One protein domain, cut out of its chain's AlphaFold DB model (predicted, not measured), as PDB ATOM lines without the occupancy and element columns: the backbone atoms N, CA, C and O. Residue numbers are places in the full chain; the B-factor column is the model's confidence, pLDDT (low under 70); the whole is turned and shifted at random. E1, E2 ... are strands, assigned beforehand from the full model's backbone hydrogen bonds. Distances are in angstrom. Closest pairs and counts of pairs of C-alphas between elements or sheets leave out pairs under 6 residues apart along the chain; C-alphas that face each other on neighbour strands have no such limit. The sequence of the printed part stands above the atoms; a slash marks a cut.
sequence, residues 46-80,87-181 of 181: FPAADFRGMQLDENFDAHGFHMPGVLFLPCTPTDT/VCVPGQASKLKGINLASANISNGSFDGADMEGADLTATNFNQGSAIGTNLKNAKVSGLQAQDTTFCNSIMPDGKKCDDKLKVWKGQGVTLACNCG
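What this domain is: This is residues 46 to 80 and 87 to 181 of the 181 residues of an uncharacterized protein of Candidatus Dependentiae bacterium (ex Spumella elongata CCAP 955/1) (UniProt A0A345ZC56). With little regular structure, the printed part is mainly a solenoid: residues 46 to 75 and 87 to 161 wind in stacked turns, and the hairpin of E1 and E2 caps the far end. Residues 76 to 80 stick out at the other end as an arm before the cut. The 130 printed residues hold no named helix and two antiparallel strands, E1 then E2, with 8 residues, class all strand. The whole is compact, radius of gyration of the C-alphas 13.5 A, spanning 44 by 31 by 22 A.

How they stand to each other: Go along to E1, residues 168 to 171, and E2, residues 174 to 177, a hairpin with a tight link. They are antiparallel at 163 degrees; N 169 and O 176 are 2.8 A apart, within hydrogen-bond range.

Where its parts are: Start at C-alpha 46, (8.772, 24.007, -49.525). Compare C-alpha 106 at (17.652, 21.808, -47.481), C-alpha 126 at (22.454, 21.478, -45.737) and C-alpha 146 at (27.081, 21.572, -43.948): x rises from turn to turn. E1 measures 10.2 A; E2, 10.1 A, ends at (32.216, 17.903, -38.005).

The domain as a whole: Across the cut, residues 81 to 86, C-alphas 80 and 87 are 12.8 A apart. Mean pLDDT of the printed part is 83.9; 28 residues are under 70, among them 74 to 80 and 87 to 93.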
ATOM      1  N   PHE A  46       9.452  24.668 -50.641       67.19
ATOM      2  CA  PHE A  46       8.772  24.007 -49.525       67.19
ATOM      3  C   PHE A  46       9.430  24.338 -48.176       67.19
ATOM      4  O   PHE A  46       9.902  23.433 -47.490       67.19
ATOM      5  N   PRO A  47       9.465  25.620 -47.769       65.69
ATOM      6  CA  PRO A  47       9.987  25.987 -46.460       65.69
ATOM      7  C   PRO A  47       9.119  25.389 -45.342       65.69
ATOM      8  O   PRO A  47       7.890  25.348 -45.466       65.69
ATOM      9  N   ALA A  48       9.765  24.932 -44.269       67.94
ATOM     10  CA  ALA A  48       9.166  24.382 -43.053       67.94
ATOM     11  C   ALA A  48       8.114  23.288 -43.311       67.94
ATOM     12  O   ALA A  48       7.121  23.168 -42.591       67.94
ATOM     13  N   ALA A  49       8.272  22.525 -44.395       67.62
ATOM     14  CA  ALA A  49       7.377  21.420 -44.679       67.62
ATOM     15  C   ALA A  49       7.656  20.261 -43.713       67.62
ATOM     16  O   ALA A  49       8.791  19.830 -43.539       67.62
ATOM     17  N   ASP A  50       6.601  19.752 -43.096       69.38
ATOM     18  CA  ASP A  50       6.661  18.556 -42.270       69.38
ATOM     19  C   ASP A  50       6.476  17.330 -43.174       69.38
ATOM     20  O   ASP A  50       5.448  17.237 -43.834       69.38
ATOM     21  N   PHE A  51       7.443  16.413 -43.225       69.94
ATOM     22  CA  PHE A  51       7.382  15.113 -43.914       69.94
ATOM     23  C   PHE A  51       7.567  13.944 -42.948       69.94
ATOM     24  O   PHE A  51       7.972  12.848 -43.343       69.94
ATOM     25  N   ARG A  52       7.266  14.145 -41.666       69.75
ATOM     26  CA  ARG A  52       7.365  13.068 -40.689       69.75
ATOM     27  C   ARG A  52       6.418  11.920 -41.050       69.75
ATOM     28  O   ARG A  52       5.271  12.143 -41.434       69.75
ATOM     29  N   GLY A  53       6.920  10.688 -40.973       62.59
ATOM     30  CA  GLY A  53       6.222   9.466 -41.400       62.59
ATOM     31  C   GLY A  53       6.066   9.286 -42.917       62.59
ATOM     32  O   GLY A  53       5.457   8.308 -43.357       62.59
ATOM     33  N   MET A  54       6.610  10.190 -43.738       67.88
ATOM     34  CA  MET A  54       6.601  10.041 -45.191       67.88
ATOM     35  C   MET A  54       7.627   8.990 -45.628       67.88
ATOM     36  O   MET A  54       8.801   9.061 -45.280       67.88
ATOM     37  N   GLN A  55       7.193   8.040 -46.459       65.69
ATOM     38  CA  GLN A  55       8.101   7.141 -47.171       65.69
ATOM     39  C   GLN A  55       8.443   7.745 -48.542       65.69
ATOM     40  O   GLN A  55       7.571   7.857 -49.418       65.69
ATOM     41  N   LEU A  56       9.704   8.139 -48.719       70.44
ATOM     42  CA  LEU A  56      10.256   8.564 -50.002       70.44
ATOM     43  C   LEU A  56      11.142   7.448 -50.543       70.44
ATOM     44  O   LEU A  56      12.263   7.241 -50.108       70.44
ATOM     45  N   ASP A  57      10.610   6.691 -51.487       68.38
ATOM     46  CA  ASP A  57      11.396   5.675 -52.172       68.38
ATOM     47  C   ASP A  57      12.634   6.263 -52.881       68.38
ATOM     48  O   ASP A  57      12.748   7.469 -53.106       68.38
ATOM     49  N   GLU A  58      13.550   5.375 -53.258       67.06
ATOM     50  CA  GLU A  58      14.836   5.702 -53.888       67.06
ATOM     51  C   GLU A  58      14.738   6.412 -55.242       67.06
ATOM     52  O   GLU A  58      15.722   6.960 -55.727       67.06
ATOM     53  N   ASN A  59      13.546   6.451 -55.845       68.38
ATOM     54  CA  ASN A  59      13.316   7.145 -57.110       68.38
ATOM     55  C   ASN A  59      12.885   8.601 -56.913       68.38
ATOM     56  O   ASN A  59      12.667   9.315 -57.897       68.38
ATOM     57  N   PHE A  60      12.712   9.048 -55.667       75.00
ATOM     58  CA  PHE A  60      12.378  10.432 -55.392       75.00
ATOM     59  C   PHE A  60      13.581  11.341 -55.679       75.00
ATOM     60  O   PHE A  60      14.655  11.194 -55.099       75.00
ATOM     61  N   ASP A  61      13.374  12.301 -56.578       73.50
ATOM     62  CA  ASP A  61      14.371  13.291 -56.968       73.50
ATOM     63  C   ASP A  61      13.939  14.675 -56.479       73.50
ATOM     64  O   ASP A  61      12.940  15.234 -56.938       73.50
ATOM     65  N   ALA A  62      14.693  15.208 -55.523       74.69
ATOM     66  CA  ALA A  62      14.556  16.560 -55.011       74.69
ATOM     67  C   ALA A  62      15.709  17.489 -55.453       74.69
ATOM     68  O   ALA A  62      15.931  18.542 -54.843       74.69
ATOM     69  N   HIS A  63      16.389  17.178 -56.561       77.06
ATOM     70  CA  HIS A  63      17.342  18.078 -57.206       77.06
ATOM     71  C   HIS A  63      16.691  19.420 -57.579       77.06
ATOM     72  O   HIS A  63      15.655  19.481 -58.245       77.06
ATOM     73  N   GLY A  64      17.317  20.527 -57.172       70.62
ATOM     74  CA  GLY A  64      16.837  21.883 -57.466       70.62
ATOM     75  C   GLY A  64      15.631  22.346 -56.638       70.62
ATOM     76  O   GLY A  64      15.068  23.410 -56.911       70.62
ATOM     77  N   PHE A  65      15.228  21.593 -55.612       75.50
ATOM     78  CA  PHE A  65      14.203  22.033 -54.667       75.50
ATOM     79  C   PHE A  65      14.801  22.921 -53.570       75.50
ATOM     80  O   PHE A  65      15.940  22.741 -53.135       75.50
ATOM     81  N   HIS A  66      13.999  23.874 -53.089       75.06
ATOM     82  CA  HIS A  66      14.347  24.722 -51.949       75.06
ATOM     83  C   HIS A  66      13.405  24.414 -50.783       75.06
ATOM     84  O   HIS A  66      12.235  24.798 -50.807       75.06
ATOM     85  N   MET A  67      13.899  23.703 -49.777       74.12
ATOM     86  CA  MET A  67      13.142  23.160 -48.652       74.12
ATOM     87  C   MET A  67      13.785  23.511 -47.296       74.12
ATOM     88  O   MET A  67      14.149  22.606 -46.544       74.12
ATOM     89  N   PRO A  68      13.965  24.800 -46.953       76.75
ATOM     90  CA  PRO A  68      14.602  25.130 -45.692       76.75
ATOM     91  C   PRO A  68      13.692  24.782 -44.503       76.75
ATOM     92  O   PRO A  68      12.496  25.057 -44.561       76.75
ATOM     93  N   GLY A  69      14.219  24.218 -43.415       74.12
ATOM     94  CA  GLY A  69      13.434  23.914 -42.204       74.12
ATOM     95  C   GLY A  69      12.560  22.658 -42.295       74.12
ATOM     96  O   GLY A  69      11.601  22.510 -41.542       74.12
ATOM     97  N   VAL A  70      12.817  21.796 -43.274       77.25
ATOM     98  CA  VAL A  70      12.036  20.583 -43.542       77.25
ATOM     99  C   VAL A  70      12.235  19.494 -42.471       77.25
ATOM    100  O   VAL A  70      13.327  19.381 -41.931       77.25
ATOM    101  N   LEU A  71      11.223  18.668 -42.163       75.12
ATOM    102  CA  LEU A  71      11.320  17.585 -41.157       75.12
ATOM    103  C   LEU A  71      11.073  16.192 -41.760       75.12
ATOM    104  O   LEU A  71      10.014  15.976 -42.333       75.12
ATOM    105  N   PHE A  72      11.972  15.225 -41.546       74.62
ATOM    106  CA  PHE A  72      11.877  13.845 -42.066       74.62
ATOM    107  C   PHE A  72      11.893  12.758 -40.980       74.62
ATOM    108  O   PHE A  72      12.387  11.654 -41.209       74.62
ATOM    109  N   LEU A  73      11.342  13.027 -39.795       71.31
ATOM    110  CA  LEU A  73      11.344  12.032 -38.717       71.31
ATOM    111  C   LEU A  73      10.452  10.820 -39.045       71.31
ATOM    112  O   LEU A  73       9.289  10.988 -39.423       71.31
ATOM    113  N   PRO A  74      10.949   9.594 -38.854       66.88
ATOM    114  CA  PRO A  74      10.151   8.389 -38.992       66.88
ATOM    115  C   PRO A  74       9.133   8.320 -37.860       66.88
ATOM    116  O   PRO A  74       9.466   8.252 -36.676       66.88
ATOM    117  N   CYS A  75       7.863   8.345 -38.239       65.31
ATOM    118  CA  CYS A  75       6.754   8.248 -37.312       65.31
ATOM    119  C   CYS A  75       5.699   7.332 -37.934       65.31
ATOM    120  O   CYS A  75       5.401   7.433 -39.125       65.31
ATOM    121  N   THR A  76       5.172   6.404 -37.143       61.56
ATOM    122  CA  THR A  76       4.151   5.454 -37.581       61.56
ATOM    123  C   THR A  76       2.809   5.830 -36.961       61.56
ATOM    124  O   THR A  76       2.774   6.176 -35.773       61.56
ATOM    125  N   PRO A  77       1.698   5.752 -37.710       56.97
ATOM    126  CA  PRO A  77       0.376   5.805 -37.101       56.97
ATOM    127  C   PRO A  77       0.219   4.609 -36.153       56.97
ATOM    128  O   PRO A  77       0.732   3.520 -36.423       56.97
ATOM    129  N   THR A  78      -0.419   4.835 -35.007       57.34
ATOM    130  CA  THR A  78      -0.551   3.818 -33.949       57.34
ATOM    131  C   THR A  78      -1.543   2.711 -34.309       57.34
ATOM    132  O   THR A  78      -1.475   1.630 -33.727       57.34
ATOM    133  N   ASP A  79      -2.393   2.932 -35.315       58.41
ATOM    134  CA  ASP A  79      -3.210   1.913 -35.973       58.41
ATOM    135  C   ASP A  79      -3.443   2.246 -37.467       58.41
ATOM    136  O   ASP A  79      -2.950   3.241 -38.000       58.41
ATOM    137  N   THR A  80      -4.186   1.401 -38.185       55.50
ATOM    138  CA  THR A  80      -4.533   1.620 -39.602       55.50
ATOM    139  C   THR A  80      -5.623   2.682 -39.832       55.50
ATOM    140  O   THR A  80      -5.999   2.916 -40.985       55.50
ATOM    141  N   VAL A  87       3.109   7.940 -33.445       61.56
ATOM    142  CA  VAL A  87       4.221   7.679 -32.558       61.56
ATOM    143  C   VAL A  87       5.464   7.719 -33.421       61.56
ATOM    144  O   VAL A  87       5.638   6.929 -34.349       61.56
ATOM    145  N   CYS A  88       6.322   8.690 -33.138       59.00
ATOM    146  CA  CYS A  88       7.678   8.670 -33.648       59.00
ATOM    147  C   CYS A  88       8.400   7.568 -32.894       59.00
ATOM    148  O   CYS A  88       8.610   7.687 -31.690       59.00
ATOM    149  N   VAL A  89       8.655   6.457 -33.584       55.22
ATOM    150  CA  VAL A  89       9.287   5.283 -32.989       55.22
ATOM    151  C   VAL A  89      10.792   5.512 -33.057       55.22
ATOM    152  O   VAL A  89      11.354   5.481 -34.157       55.22
ATOM    153  N   PRO A  90      11.468   5.744 -31.919       48.28
ATOM    154  CA  PRO A  90      12.919   5.834 -31.910       48.28
ATOM    155  C   PRO A  90      13.495   4.510 -32.431       48.28
ATOM    156  O   PRO A  90      13.135   3.442 -31.940       48.28
ATOM    157  N   GLY A  91      14.358   4.571 -33.448       54.00
ATOM    158  CA  GLY A  91      15.022   3.398 -34.033       54.00
ATOM    159  C   GLY A  91      14.444   2.882 -35.357       54.00
ATOM    160  O   GLY A  91      15.060   2.007 -35.963       54.00
ATOM    161  N   GLN A  92      13.321   3.419 -35.848       66.56
ATOM    162  CA  GLN A  92      12.986   3.298 -37.274       66.56
ATOM    163  C   GLN A  92      13.613   4.444 -38.054       66.56
ATOM    164  O   GLN A  92      13.822   5.510 -37.493       66.56
ATOM    165  N   ALA A  93      13.903   4.214 -39.332       68.69
ATOM    166  CA  ALA A  93      14.508   5.189 -40.225       68.69
ATOM    167  C   ALA A  93      13.540   5.573 -41.345       68.69
ATOM    168  O   ALA A  93      12.882   4.701 -41.924       68.69
ATOM    169  N   SER A  94      13.457   6.863 -41.679       76.06
ATOM    170  CA  SER A  94      12.781   7.289 -42.908       76.06
ATOM    171  C   SER A  94      13.531   6.690 -44.087       76.06
ATOM    172  O   SER A  94      14.726   6.925 -44.239       76.06
ATOM    173  N   LYS A  95      12.850   5.886 -44.904       78.25
ATOM    174  CA  LYS A  95      13.448   5.305 -46.109       78.25
ATOM    175  C   LYS A  95      13.662   6.445 -47.087       78.25
ATOM    176  O   LYS A  95      12.659   6.961 -47.555       78.25
ATOM    177  N   LEU A  96      14.916   6.836 -47.305       82.56
ATOM    178  CA  LEU A  96      15.393   7.836 -48.268       82.56
ATOM    179  C   LEU A  96      16.620   7.289 -49.035       82.56
ATOM    180  O   LEU A  96      17.449   8.050 -49.534       82.56
ATOM    181  N   LYS A  97      16.794   5.961 -49.066       87.06
ATOM    182  CA  LYS A  97      17.931   5.289 -49.705       87.06
ATOM    183  C   LYS A  97      18.030   5.741 -51.157       87.06
ATOM    184  O   LYS A  97      17.013   5.804 -51.822       87.06
ATOM    185  N   GLY A  98      19.218   6.079 -51.646       87.81
ATOM    186  CA  GLY A  98      19.431   6.467 -53.044       87.81
ATOM    187  C   GLY A  98      18.781   7.786 -53.486       87.81
ATOM    188  O   GLY A  98      18.885   8.116 -54.664       87.81
ATOM    189  N   ILE A  99      18.147   8.547 -52.583       86.25
ATOM    190  CA  ILE A  99      17.480   9.816 -52.916       86.25
ATOM    191  C   ILE A  99      18.434  10.773 -53.642       86.25
ATOM    192  O   ILE A  99      19.589  10.943 -53.239       86.25
ATOM    193  N   ASN A 100      17.946  11.440 -54.688       87.88
ATOM    194  CA  ASN A 100      18.704  12.495 -55.355       87.88
ATOM    195  C   ASN A 100      18.361  13.858 -54.738       87.88
ATOM    196  O   ASN A 100      17.245  14.348 -54.883       87.88
ATOM    197  N   LEU A 101      19.315  14.474 -54.040       87.62
ATOM    198  CA  LEU A 101      19.227  15.830 -53.483       87.62
ATOM    199  C   LEU A 101      20.350  16.727 -54.012       87.62
ATOM    200  O   LEU A 101      20.645  17.769 -53.411       87.62
ATOM    201  N   ALA A 102      20.985  16.349 -55.122       89.94
ATOM    202  CA  ALA A 102      22.086  17.117 -55.671       89.94
ATOM    203  C   ALA A 102      21.634  18.560 -55.962       89.94
ATOM    204  O   ALA A 102      20.509  18.810 -56.400       89.94
ATOM    205  N   SER A 103      22.480  19.535 -55.644       89.31
ATOM    206  CA  SER A 103      22.192  20.975 -55.758       89.31
ATOM    207  C   SER A 103      20.930  21.471 -55.023       89.31
ATOM    208  O   SER A 103      20.530  22.623 -55.206       89.31
ATOM    209  N   ALA A 104      20.265  20.641 -54.210       86.25
ATOM    210  CA  ALA A 104      19.094  21.049 -53.446       86.25
ATOM    211  C   ALA A 104      19.499  21.988 -52.304       86.25
ATOM    212  O   ALA A 104      20.611  21.928 -51.777       86.25
ATOM    213  N   ASN A 105      18.576  22.847 -51.880       86.81
ATOM    214  CA  ASN A 105      18.750  23.644 -50.674       86.81
ATOM    215  C   ASN A 105      17.794  23.136 -49.596       86.81
ATOM    216  O   ASN A 105      16.598  23.399 -49.664       86.81
ATOM    217  N   ILE A 106      18.342  22.425 -48.620       87.19
ATOM    218  CA  ILE A 106      17.652  21.808 -47.481       87.19
ATOM    219  C   ILE A 106      18.175  22.377 -46.151       87.19
ATOM    220  O   ILE A 106      18.177  21.686 -45.133       87.19
ATOM    221  N   SER A 107      18.657  23.626 -46.152       90.44
ATOM    222  CA  SER A 107      19.201  24.264 -44.949       90.44
ATOM    223  C   SER A 107      18.188  24.261 -43.800       90.44
ATOM    224  O   SER A 107      16.986  24.337 -44.023       90.44
ATOM    225  N   ASN A 108      18.629  24.172 -42.549       88.81
ATOM    226  CA  ASN A 108      17.747  24.029 -41.380       88.81
ATOM    227  C   ASN A 108      16.875  22.753 -41.371       88.81
ATOM    228  O   ASN A 108      15.976  22.637 -40.540       88.81
ATOM    229  N   GLY A 109      17.070  21.810 -42.299       86.31
ATOM    230  CA  GLY A 109      16.296  20.571 -42.345       86.31
ATOM    231  C   GLY A 109      16.714  19.559 -41.272       86.31
ATOM    232  O   GLY A 109      17.890  19.470 -40.937       86.31
ATOM    233  N   SER A 110      15.771  18.757 -40.773       86.75
ATOM    234  CA  SER A 110      16.023  17.595 -39.908       86.75
ATOM    235  C   SER A 110      15.760  16.298 -40.671       86.75
ATOM    236  O   SER A 110      14.660  16.059 -41.177       86.75
ATOM    237  N   PHE A 111      16.787  15.458 -40.716       88.88
ATOM    238  CA  PHE A 111      16.823  14.117 -41.296       88.88
ATOM    239  C   PHE A 111      17.171  13.072 -40.230       88.88
ATOM    240  O   PHE A 111      17.683  12.003 -40.549       88.88
ATOM    241  N   ASP A 112      16.914  13.375 -38.958       88.25
ATOM    242  CA  ASP A 112      17.370  12.537 -37.852       88.25
ATOM    243  C   ASP A 112      16.808  11.113 -37.952       88.25
ATOM    244  O   ASP A 112      15.613  10.888 -38.164       88.25
ATOM    245  N   GLY A 113      17.707  10.143 -37.819       86.25
ATOM    246  CA  GLY A 113      17.426   8.723 -37.952       86.25
ATOM    247  C   GLY A 113      17.112   8.264 -39.375       86.25
ATOM    248  O   GLY A 113      16.809   7.090 -39.539       86.25
ATOM    249  N   ALA A 114      17.154   9.118 -40.403       87.50
ATOM    250  CA  ALA A 114      16.817   8.710 -41.765       87.50
ATOM    251  C   ALA A 114      17.833   7.713 -42.353       87.50
ATOM    252  O   ALA A 114      19.027   7.737 -42.047       87.50
ATOM    253  N   ASP A 115      17.358   6.842 -43.242       89.44
ATOM    254  CA  ASP A 115      18.200   5.960 -44.040       89.44
ATOM    255  C   ASP A 115      18.428   6.601 -45.404       89.44
ATOM    256  O   ASP A 115      17.550   6.567 -46.262       89.44
ATOM    257  N   MET A 116      19.598   7.208 -45.578       92.00
ATOM    258  CA  MET A 116      20.043   7.904 -46.785       92.00
ATOM    259  C   MET A 116      21.217   7.159 -47.439       92.00
ATOM    260  O   MET A 116      22.080   7.774 -48.072       92.00
ATOM    261  N   GLU A 117      21.286   5.831 -47.277       94.00
ATOM    262  CA  GLU A 117      22.334   5.020 -47.896       94.00
ATOM    263  C   GLU A 117      22.373   5.272 -49.411       94.00
ATOM    264  O   GLU A 117      21.359   5.179 -50.095       94.00
ATOM    265  N   GLY A 118      23.541   5.600 -49.958       94.31
ATOM    266  CA  GLY A 118      23.704   5.851 -51.391       94.31
ATOM    267  C   GLY A 118      23.043   7.130 -51.917       94.31
ATOM    268  O   GLY A 118      22.994   7.301 -53.133       94.31
ATOM    269  N   ALA A 119      22.540   8.018 -51.050       93.56
ATOM    270  CA  ALA A 119      21.951   9.292 -51.466       93.56
ATOM    271  C   ALA A 119      22.943  10.168 -52.255       93.56
ATOM    272  O   ALA A 119      24.147  10.166 -51.983       93.56
ATOM    273  N   ASP A 120      22.440  10.964 -53.199       94.56
ATOM    274  CA  ASP A 120      23.225  11.980 -53.903       94.56
ATOM    275  C   ASP A 120      23.028  13.350 -53.238       94.56
ATOM    276  O   ASP A 120      22.006  14.004 -53.431       94.56
ATOM    277  N   LEU A 121      23.997  13.772 -52.425       95.06
ATOM    278  CA  LEU A 121      24.059  15.075 -51.747       95.06
ATOM    279  C   LEU A 121      25.107  16.004 -52.394       95.06
ATOM    280  O   LEU A 121      25.677  16.884 -51.738       95.06
ATOM    281  N   THR A 122      25.428  15.783 -53.673       96.19
ATOM    282  CA  THR A 122      26.444  16.568 -54.385       96.19
ATOM    283  C   THR A 122      26.027  18.039 -54.447       96.19
ATOM    284  O   THR A 122      24.940  18.353 -54.923       96.19
ATOM    285  N   ALA A 123      26.889  18.959 -54.002       95.62
ATOM    286  CA  ALA A 123      26.628  20.406 -53.998       95.62
ATOM    287  C   ALA A 123      25.340  20.844 -53.257       95.62
ATOM    288  O   ALA A 123      24.843  21.952 -53.473       95.62
ATOM    289  N   THR A 124      24.788  19.999 -52.383       94.12
ATOM    290  CA  THR A 124      23.607  20.322 -51.574       94.12
ATOM    291  C   THR A 124      23.949  21.383 -50.523       94.12
ATOM    292  O   THR A 124      25.023  21.355 -49.919       94.12
ATOM    293  N   ASN A 125      23.029  22.313 -50.268       94.56
ATOM    294  CA  ASN A 125      23.097  23.196 -49.106       94.56
ATOM    295  C   ASN A 125      22.301  22.582 -47.955       94.56
ATOM    296  O   ASN A 125      21.071  22.591 -47.986       94.56
ATOM    297  N   PHE A 126      23.006  22.071 -46.951       94.38
ATOM    298  CA  PHE A 126      22.454  21.478 -45.737       94.38
ATOM    299  C   PHE A 126      22.841  22.259 -44.470       94.38
ATOM    300  O   PHE A 126      22.747  21.745 -43.363       94.38
ATOM    301  N   ASN A 127      23.251  23.522 -44.617       95.12
ATOM    302  CA  ASN A 127      23.668  24.358 -43.494       95.12
ATOM    303  C   ASN A 127      22.589  24.447 -42.407       95.12
ATOM    304  O   ASN A 127      21.402  24.526 -42.724       95.12
ATOM    305  N   GLN A 128      23.003  24.487 -41.139       93.19
ATOM    306  CA  GLN A 128      22.128  24.529 -39.958       93.19
ATOM    307  C   GLN A 128      21.190  23.312 -39.836       93.19
ATOM    308  O   GLN A 128      20.184  23.369 -39.135       93.19
ATOM    309  N   GLY A 129      21.475  22.222 -40.557       91.44
ATOM    310  CA  GLY A 129      20.662  21.012 -40.551       91.44
ATOM    311  C   GLY A 129      20.951  20.064 -39.384       91.44
ATOM    312  O   GLY A 129      21.911  20.217 -38.626       91.44
ATOM    313  N   SER A 130      20.130  19.022 -39.282       90.75
ATOM    314  CA  SER A 130      20.289  17.928 -38.326       90.75
ATOM    315  C   SER A 130      20.214  16.583 -39.041       90.75
ATOM    316  O   SER A 130      19.257  16.313 -39.764       90.75
ATOM    317  N   ALA A 131      21.242  15.756 -38.871       92.19
ATOM    318  CA  ALA A 131      21.333  14.398 -39.398       92.19
ATOM    319  C   ALA A 131      21.748  13.410 -38.296       92.19
ATOM    320  O   ALA A 131      22.507  12.465 -38.536       92.19
ATOM    321  N   ILE A 132      21.239  13.598 -37.079       90.75
ATOM    322  CA  ILE A 132      21.569  12.763 -35.923       90.75
ATOM    323  C   ILE A 132      21.131  11.322 -36.189       90.75
ATOM    324  O   ILE A 132      19.979  11.070 -36.521       90.75
ATOM    325  N   GLY A 133      22.039  10.357 -36.052       90.31
ATOM    326  CA  GLY A 133      21.726   8.939 -36.265       90.31
ATOM    327  C   GLY A 133      21.373   8.564 -37.711       90.31
ATOM    328  O   GLY A 133      20.871   7.467 -37.938       90.31
ATOM    329  N   THR A 134      21.617   9.446 -38.683       92.06
ATOM    330  CA  THR A 134      21.326   9.196 -40.106       92.06
ATOM    331  C   THR A 134      22.304   8.185 -40.694       92.06
ATOM    332  O   THR A 134      23.500   8.228 -40.402       92.06
ATOM    333  N   ASN A 135      21.838   7.299 -41.569       94.06
ATOM    334  CA  ASN A 135      22.717   6.440 -42.357       94.06
ATOM    335  C   ASN A 135      23.086   7.118 -43.686       94.06
ATOM    336  O   ASN A 135      22.265   7.163 -44.592       94.06
ATOM    337  N   LEU A 136      24.316   7.619 -43.818       96.19
ATOM    338  CA  LEU A 136      24.871   8.218 -45.044       96.19
ATOM    339  C   LEU A 136      25.863   7.284 -45.750       96.19
ATOM    340  O   LEU A 136      26.630   7.736 -46.601       96.19
ATOM    341  N   LYS A 137      25.901   5.990 -45.408       97.38
ATOM    342  CA  LYS A 137      26.824   5.032 -46.029       97.38
ATOM    343  C   LYS A 137      26.704   5.087 -47.556       97.38
ATOM    344  O   LYS A 137      25.601   5.094 -48.090       97.38
ATOM    345  N   ASN A 138      27.828   5.118 -48.271       97.50
ATOM    346  CA  ASN A 138      27.885   5.239 -49.735       97.50
ATOM    347  C   ASN A 138      27.271   6.529 -50.327       97.50
ATOM    348  O   ASN A 138      27.192   6.634 -51.551       97.50
ATOM    349  N   ALA A 139      26.842   7.504 -49.519       97.38
ATOM    350  CA  ALA A 139      26.301   8.755 -50.038       97.38
ATOM    351  C   ALA A 139      27.381   9.573 -50.763       97.38
ATOM    352  O   ALA A 139      28.549   9.608 -50.355       97.38
ATOM    353  N   LYS A 140      26.990  10.271 -51.830       97.81
ATOM    354  CA  LYS A 140      27.850  11.245 -52.509       97.81
ATOM    355  C   LYS A 140      27.694  12.594 -51.828       97.81
ATOM    356  O   LYS A 140      26.590  13.102 -51.742       97.81
ATOM    357  N   VAL A 141      28.785  13.176 -51.348       97.69
ATOM    358  CA  VAL A 141      28.794  14.433 -50.580       97.69
ATOM    359  C   VAL A 141      29.793  15.448 -51.140       97.69
ATOM    360  O   VAL A 141      30.124  16.427 -50.478       97.69
ATOM    361  N   SER A 142      30.296  15.236 -52.358       97.75
ATOM    362  CA  SER A 142      31.189  16.179 -53.037       97.75
ATOM    363  C   SER A 142      30.566  17.578 -53.097       97.75
ATOM    364  O   SER A 142      29.478  17.760 -53.639       97.75
ATOM    365  N   GLY A 143      31.245  18.582 -52.539       96.44
ATOM    366  CA  GLY A 143      30.748  19.964 -52.508       96.44
ATOM    367  C   GLY A 143      29.560  20.220 -51.569       96.44
ATOM    368  O   GLY A 143      28.992  21.309 -51.625       96.44
ATOM    369  N   LEU A 144      29.178  19.258 -50.720       97.00
ATOM    370  CA  LEU A 144      28.162  19.444 -49.680       97.00
ATOM    371  C   LEU A 144      28.533  20.620 -48.764       97.00
ATOM    372  O   LEU A 144      29.630  20.665 -48.202       97.00
ATOM    373  N   GLN A 145      27.594  21.547 -48.578       96.56
ATOM    374  CA  GLN A 145      27.693  22.618 -47.589       96.56
ATOM    375  C   GLN A 145      26.936  22.178 -46.335       96.56
ATOM    376  O   GLN A 145      25.738  21.915 -46.403       96.56
ATOM    377  N   ALA A 146      27.641  22.050 -45.212       95.25
ATOM    378  CA  ALA A 146      27.081  21.572 -43.948       95.25
ATOM    379  C   ALA A 146      27.632  22.365 -42.749       95.25
ATOM    380  O   ALA A 146      28.007  21.807 -41.716       95.25
ATOM    381  N   GLN A 147      27.735  23.687 -42.903       94.31
ATOM    382  CA  GLN A 147      28.068  24.583 -41.796       94.31
ATOM    383  C   GLN A 147      26.987  24.479 -40.714       94.31
ATOM    384  O   GLN A 147      25.805  24.377 -41.036       94.31
ATOM    385  N   ASP A 148      27.385  24.465 -39.441       92.69
ATOM    386  CA  ASP A 148      26.478  24.347 -38.287       92.69
ATOM    387  C   ASP A 148      25.520  23.144 -38.345       92.69
ATOM    388  O   ASP A 148      24.428  23.173 -37.787       92.69
ATOM    389  N   THR A 149      25.913  22.079 -39.046       93.00
ATOM    390  CA  THR A 149      25.119  20.852 -39.162       93.00
ATOM    391  C   THR A 149      25.571  19.828 -38.132       93.00
ATOM    392  O   THR A 149      26.774  19.619 -37.953       93.00
ATOM    393  N   THR A 150      24.629  19.156 -37.468       92.69
ATOM    394  CA  THR A 150      24.961  18.041 -36.571       92.69
ATOM    395  C   THR A 150      24.860  16.696 -37.285       92.69
ATOM    396  O   THR A 150      23.837  16.346 -37.869       92.69
ATOM    397  N   PHE A 151      25.944  15.927 -37.215       94.19
ATOM    398  CA  PHE A 151      26.034  14.561 -37.731       94.19
ATOM    399  C   PHE A 151      26.173  13.535 -36.601       94.19
ATOM    400  O   PHE A 151      26.605  12.408 -36.838       94.19
ATOM    401  N   CYS A 152      25.852  13.898 -35.355       92.62
ATOM    402  CA  CYS A 152      26.118  13.010 -34.230       92.62
ATOM    403  C   CYS A 152      25.444  11.644 -34.385       92.62
ATOM    404  O   CYS A 152      24.294  11.543 -34.798       92.62
ATOM    405  N   ASN A 153      26.146  10.573 -34.032       92.56
ATOM    406  CA  ASN A 153      25.705   9.189 -34.168       92.56
ATOM    407  C   ASN A 153      25.380   8.729 -35.600       92.56
ATOM    408  O   ASN A 153      24.940   7.591 -35.762       92.56
ATOM    409  N   SER A 154      25.603   9.555 -36.626       93.69
ATOM    410  CA  SER A 154      25.382   9.168 -38.022       93.69
ATOM    411  C   SER A 154      26.430   8.165 -38.512       93.69
ATOM    412  O   SER A 154      27.528   8.062 -37.960       93.69
ATOM    413  N   ILE A 155      26.094   7.412 -39.559       96.12
ATOM    414  CA  ILE A 155      27.040   6.582 -40.310       96.12
ATOM    415  C   ILE A 155      27.494   7.382 -41.526       96.12
ATOM    416  O   ILE A 155      26.686   7.692 -42.389       96.12
ATOM    417  N   MET A 156      28.779   7.706 -41.601       96.94
ATOM    418  CA  MET A 156      29.380   8.525 -42.655       96.94
ATOM    419  C   MET A 156      29.513   7.762 -43.986       96.94
ATOM    420  O   MET A 156      29.394   6.534 -44.002       96.94
ATOM    421  N   PRO A 157      29.815   8.445 -45.111       97.81
ATOM    422  CA  PRO A 157      29.911   7.801 -46.425       97.81
ATOM    423  C   PRO A 157      30.866   6.608 -46.531       97.81
ATOM    424  O   PRO A 157      30.605   5.700 -47.317       97.81
ATOM    425  N   ASP A 158      31.929   6.560 -45.723       97.12
ATOM    426  CA  ASP A 158      32.869   5.430 -45.648       97.12
ATOM    427  C   ASP A 158      32.431   4.321 -44.669       97.12
ATOM    428  O   ASP A 158      33.170   3.367 -44.431       97.12
ATOM    429  N   GLY A 159      31.235   4.435 -44.090       95.56
ATOM    430  CA  GLY A 159      30.669   3.496 -43.127       95.56
ATOM    431  C   GLY A 159      31.110   3.719 -41.680       95.56
ATOM    432  O   GLY A 159      30.680   2.970 -40.803       95.56
ATOM    433  N   LYS A 160      31.949   4.722 -41.390       95.50
ATOM    434  CA  LYS A 160      32.355   5.023 -40.011       95.50
ATOM    435  C   LYS A 160      31.258   5.762 -39.266       95.50
ATOM    436  O   LYS A 160      30.599   6.631 -39.823       95.50
ATOM    437  N   LYS A 161      31.107   5.466 -37.979       94.38
ATOM    438  CA  LYS A 161      30.205   6.220 -37.115       94.38
ATOM    439  C   LYS A 161      30.832   7.564 -36.733       94.38
ATOM    440  O   LYS A 161      31.996   7.614 -36.348       94.38
ATOM    441  N   CYS A 162      30.048   8.624 -36.849       94.12
ATOM    442  CA  CYS A 162      30.355   9.976 -36.407       94.12
ATOM    443  C   CYS A 162      29.988  10.090 -34.924       94.12
ATOM    444  O   CYS A 162      28.813  10.129 -34.565       94.12
ATOM    445  N   ASP A 163      30.986  10.029 -34.052       92.75
ATOM    446  CA  ASP A 163      30.839   9.998 -32.595       92.75
ATOM    447  C   ASP A 163      32.042  10.684 -31.921       92.75
ATOM    448  O   ASP A 163      32.903  11.250 -32.596       92.75
ATOM    449  N   ASP A 164      32.139  10.615 -30.593       87.69
ATOM    450  CA  ASP A 164      33.219  11.255 -29.827       87.69
ATOM    451  C   ASP A 164      34.629  10.777 -30.222       87.69
ATOM    452  O   ASP A 164      35.620  11.480 -29.993       87.69
ATOM    453  N   LYS A 165      34.741   9.583 -30.826       90.62
ATOM    454  CA  LYS A 165      36.012   9.045 -31.329       90.62
ATOM    455  C   LYS A 165      36.348   9.653 -32.683       90.62
ATOM    456  O   LYS A 165      37.502  10.011 -32.926       90.62
ATOM    457  N   LEU A 166      35.357   9.783 -33.559       90.19
ATOM    458  CA  LEU A 166      35.504  10.419 -34.862       90.19
ATOM    459  C   LEU A 166      34.994  11.859 -34.803       90.19
ATOM    460  O   LEU A 166      33.910  12.138 -35.278       90.19
ATOM    461  N   LYS A 167      35.789  12.796 -34.281       89.62
ATOM    462  CA  LYS A 167      35.380  14.214 -34.154       89.62
ATOM    463  C   LYS A 167      35.152  14.927 -35.488       89.62
ATOM    464  O   LYS A 167      34.407  15.901 -35.563       89.62
ATOM    465  N   VAL A 168      35.846  14.491 -36.534       93.19
ATOM    466  CA  VAL A 168      35.778  15.078 -37.872       93.19
ATOM    467  C   VAL A 168      35.903  13.965 -38.897       93.19
ATOM    468  O   VAL A 168      36.830  13.156 -38.840       93.19
ATOM    469  N   TRP A 169      35.009  13.968 -39.875       95.94
ATOM    470  CA  TRP A 169      35.092  13.130 -41.056       95.94
ATOM    471  C   TRP A 169      35.631  13.931 -42.244       95.94
ATOM    472  O   TRP A 169      35.264  15.089 -42.449       95.94
ATOM    473  N   LYS A 170      36.508  13.314 -43.038       96.69
ATOM    474  CA  LYS A 170      37.067  13.899 -44.261       96.69
ATOM    475  C   LYS A 170      36.963  12.887 -45.392       96.69
ATOM    476  O   LYS A 170      37.452  11.769 -45.259       96.69
ATOM    477  N   GLY A 171      36.378  13.295 -46.509       96.25
ATOM    478  CA  GLY A 171      36.214  12.444 -47.684       96.25
ATOM    479  C   GLY A 171      35.524  13.200 -48.812       96.25
ATOM    480  O   GLY A 171      34.867  14.202 -48.567       96.25
ATOM    481  N   GLN A 172      35.708  12.755 -50.057       96.88
ATOM    482  CA  GLN A 172      35.083  13.372 -51.243       96.88
ATOM    483  C   GLN A 172      35.331  14.895 -51.370       96.88
ATOM    484  O   GLN A 172      34.506  15.634 -51.897       96.88
ATOM    485  N   GLY A 173      36.465  15.382 -50.853       96.00
ATOM    486  CA  GLY A 173      36.809  16.808 -50.858       96.00
ATOM    487  C   GLY A 173      36.054  17.668 -49.836       96.00
ATOM    488  O   GLY A 173      36.205  18.885 -49.866       96.00
ATOM    489  N   VAL A 174      35.279  17.074 -48.920       95.94
ATOM    490  CA  VAL A 174      34.559  17.796 -47.861       95.94
ATOM    491  C   VAL A 174      35.033  17.389 -46.465       95.94
ATOM    492  O   VAL A 174      35.580  16.303 -46.252       95.94
ATOM    493  N   THR A 175      34.843  18.296 -45.504       95.38
ATOM    494  CA  THR A 175      35.125  18.082 -44.079       95.38
ATOM    495  C   THR A 175      33.834  18.283 -43.300       95.38
ATOM    496  O   THR A 175      33.239  19.354 -43.382       95.38
ATOM    497  N   LEU A 176      33.408  17.265 -42.555       94.25
ATOM    498  CA  LEU A 176      32.170  17.268 -41.777       94.25
ATOM    499  C   LEU A 176      32.507  17.085 -40.296       94.25
ATOM    500  O   LEU A 176      33.256  16.175 -39.937       94.25
ATOM    501  N   ALA A 177      31.991  17.968 -39.443       91.56
ATOM    502  CA  ALA A 177      32.216  17.903 -38.005       91.56
ATOM    503  C   ALA A 177      31.206  16.962 -37.336       91.56
ATOM    504  O   ALA A 177      30.007  17.014 -37.607       91.56
ATOM    505  N   CYS A 178      31.695  16.133 -36.423       90.19
ATOM    506  CA  CYS A 178      30.875  15.271 -35.586       90.19
ATOM    507  C   CYS A 178      30.587  15.986 -34.268       90.19
ATOM    508  O   CYS A 178      31.256  15.774 -33.260       90.19
ATOM    509  N   ASN A 179      29.605  16.885 -34.301       80.38
ATOM    510  CA  ASN A 179      29.180  17.660 -33.138       80.38
ATOM    511  C   ASN A 179      28.202  16.836 -32.287       80.38
ATOM    512  O   ASN A 179      26.993  16.894 -32.515       80.38
ATOM    513  N   CYS A 180      28.736  16.047 -31.349       81.00
ATOM    514  CA  CYS A 180      27.957  15.164 -30.472       81.00
ATOM    515  C   CYS A 180      27.605  15.722 -29.087       81.00
ATOM    516  O   CYS A 180      26.728  15.159 -28.432       81.00
ATOM    517  N   GLY A 181      28.210  16.841 -28.685       66.31
ATOM    518  CA  GLY A 181      28.099  17.400 -27.334       66.31
ATOM    519  C   GLY A 181      29.465  17.579 -26.701       66.31
ATOM    520  O   GLY A 181      30.312  16.677 -26.876       66.31
TER     521      GLY A 181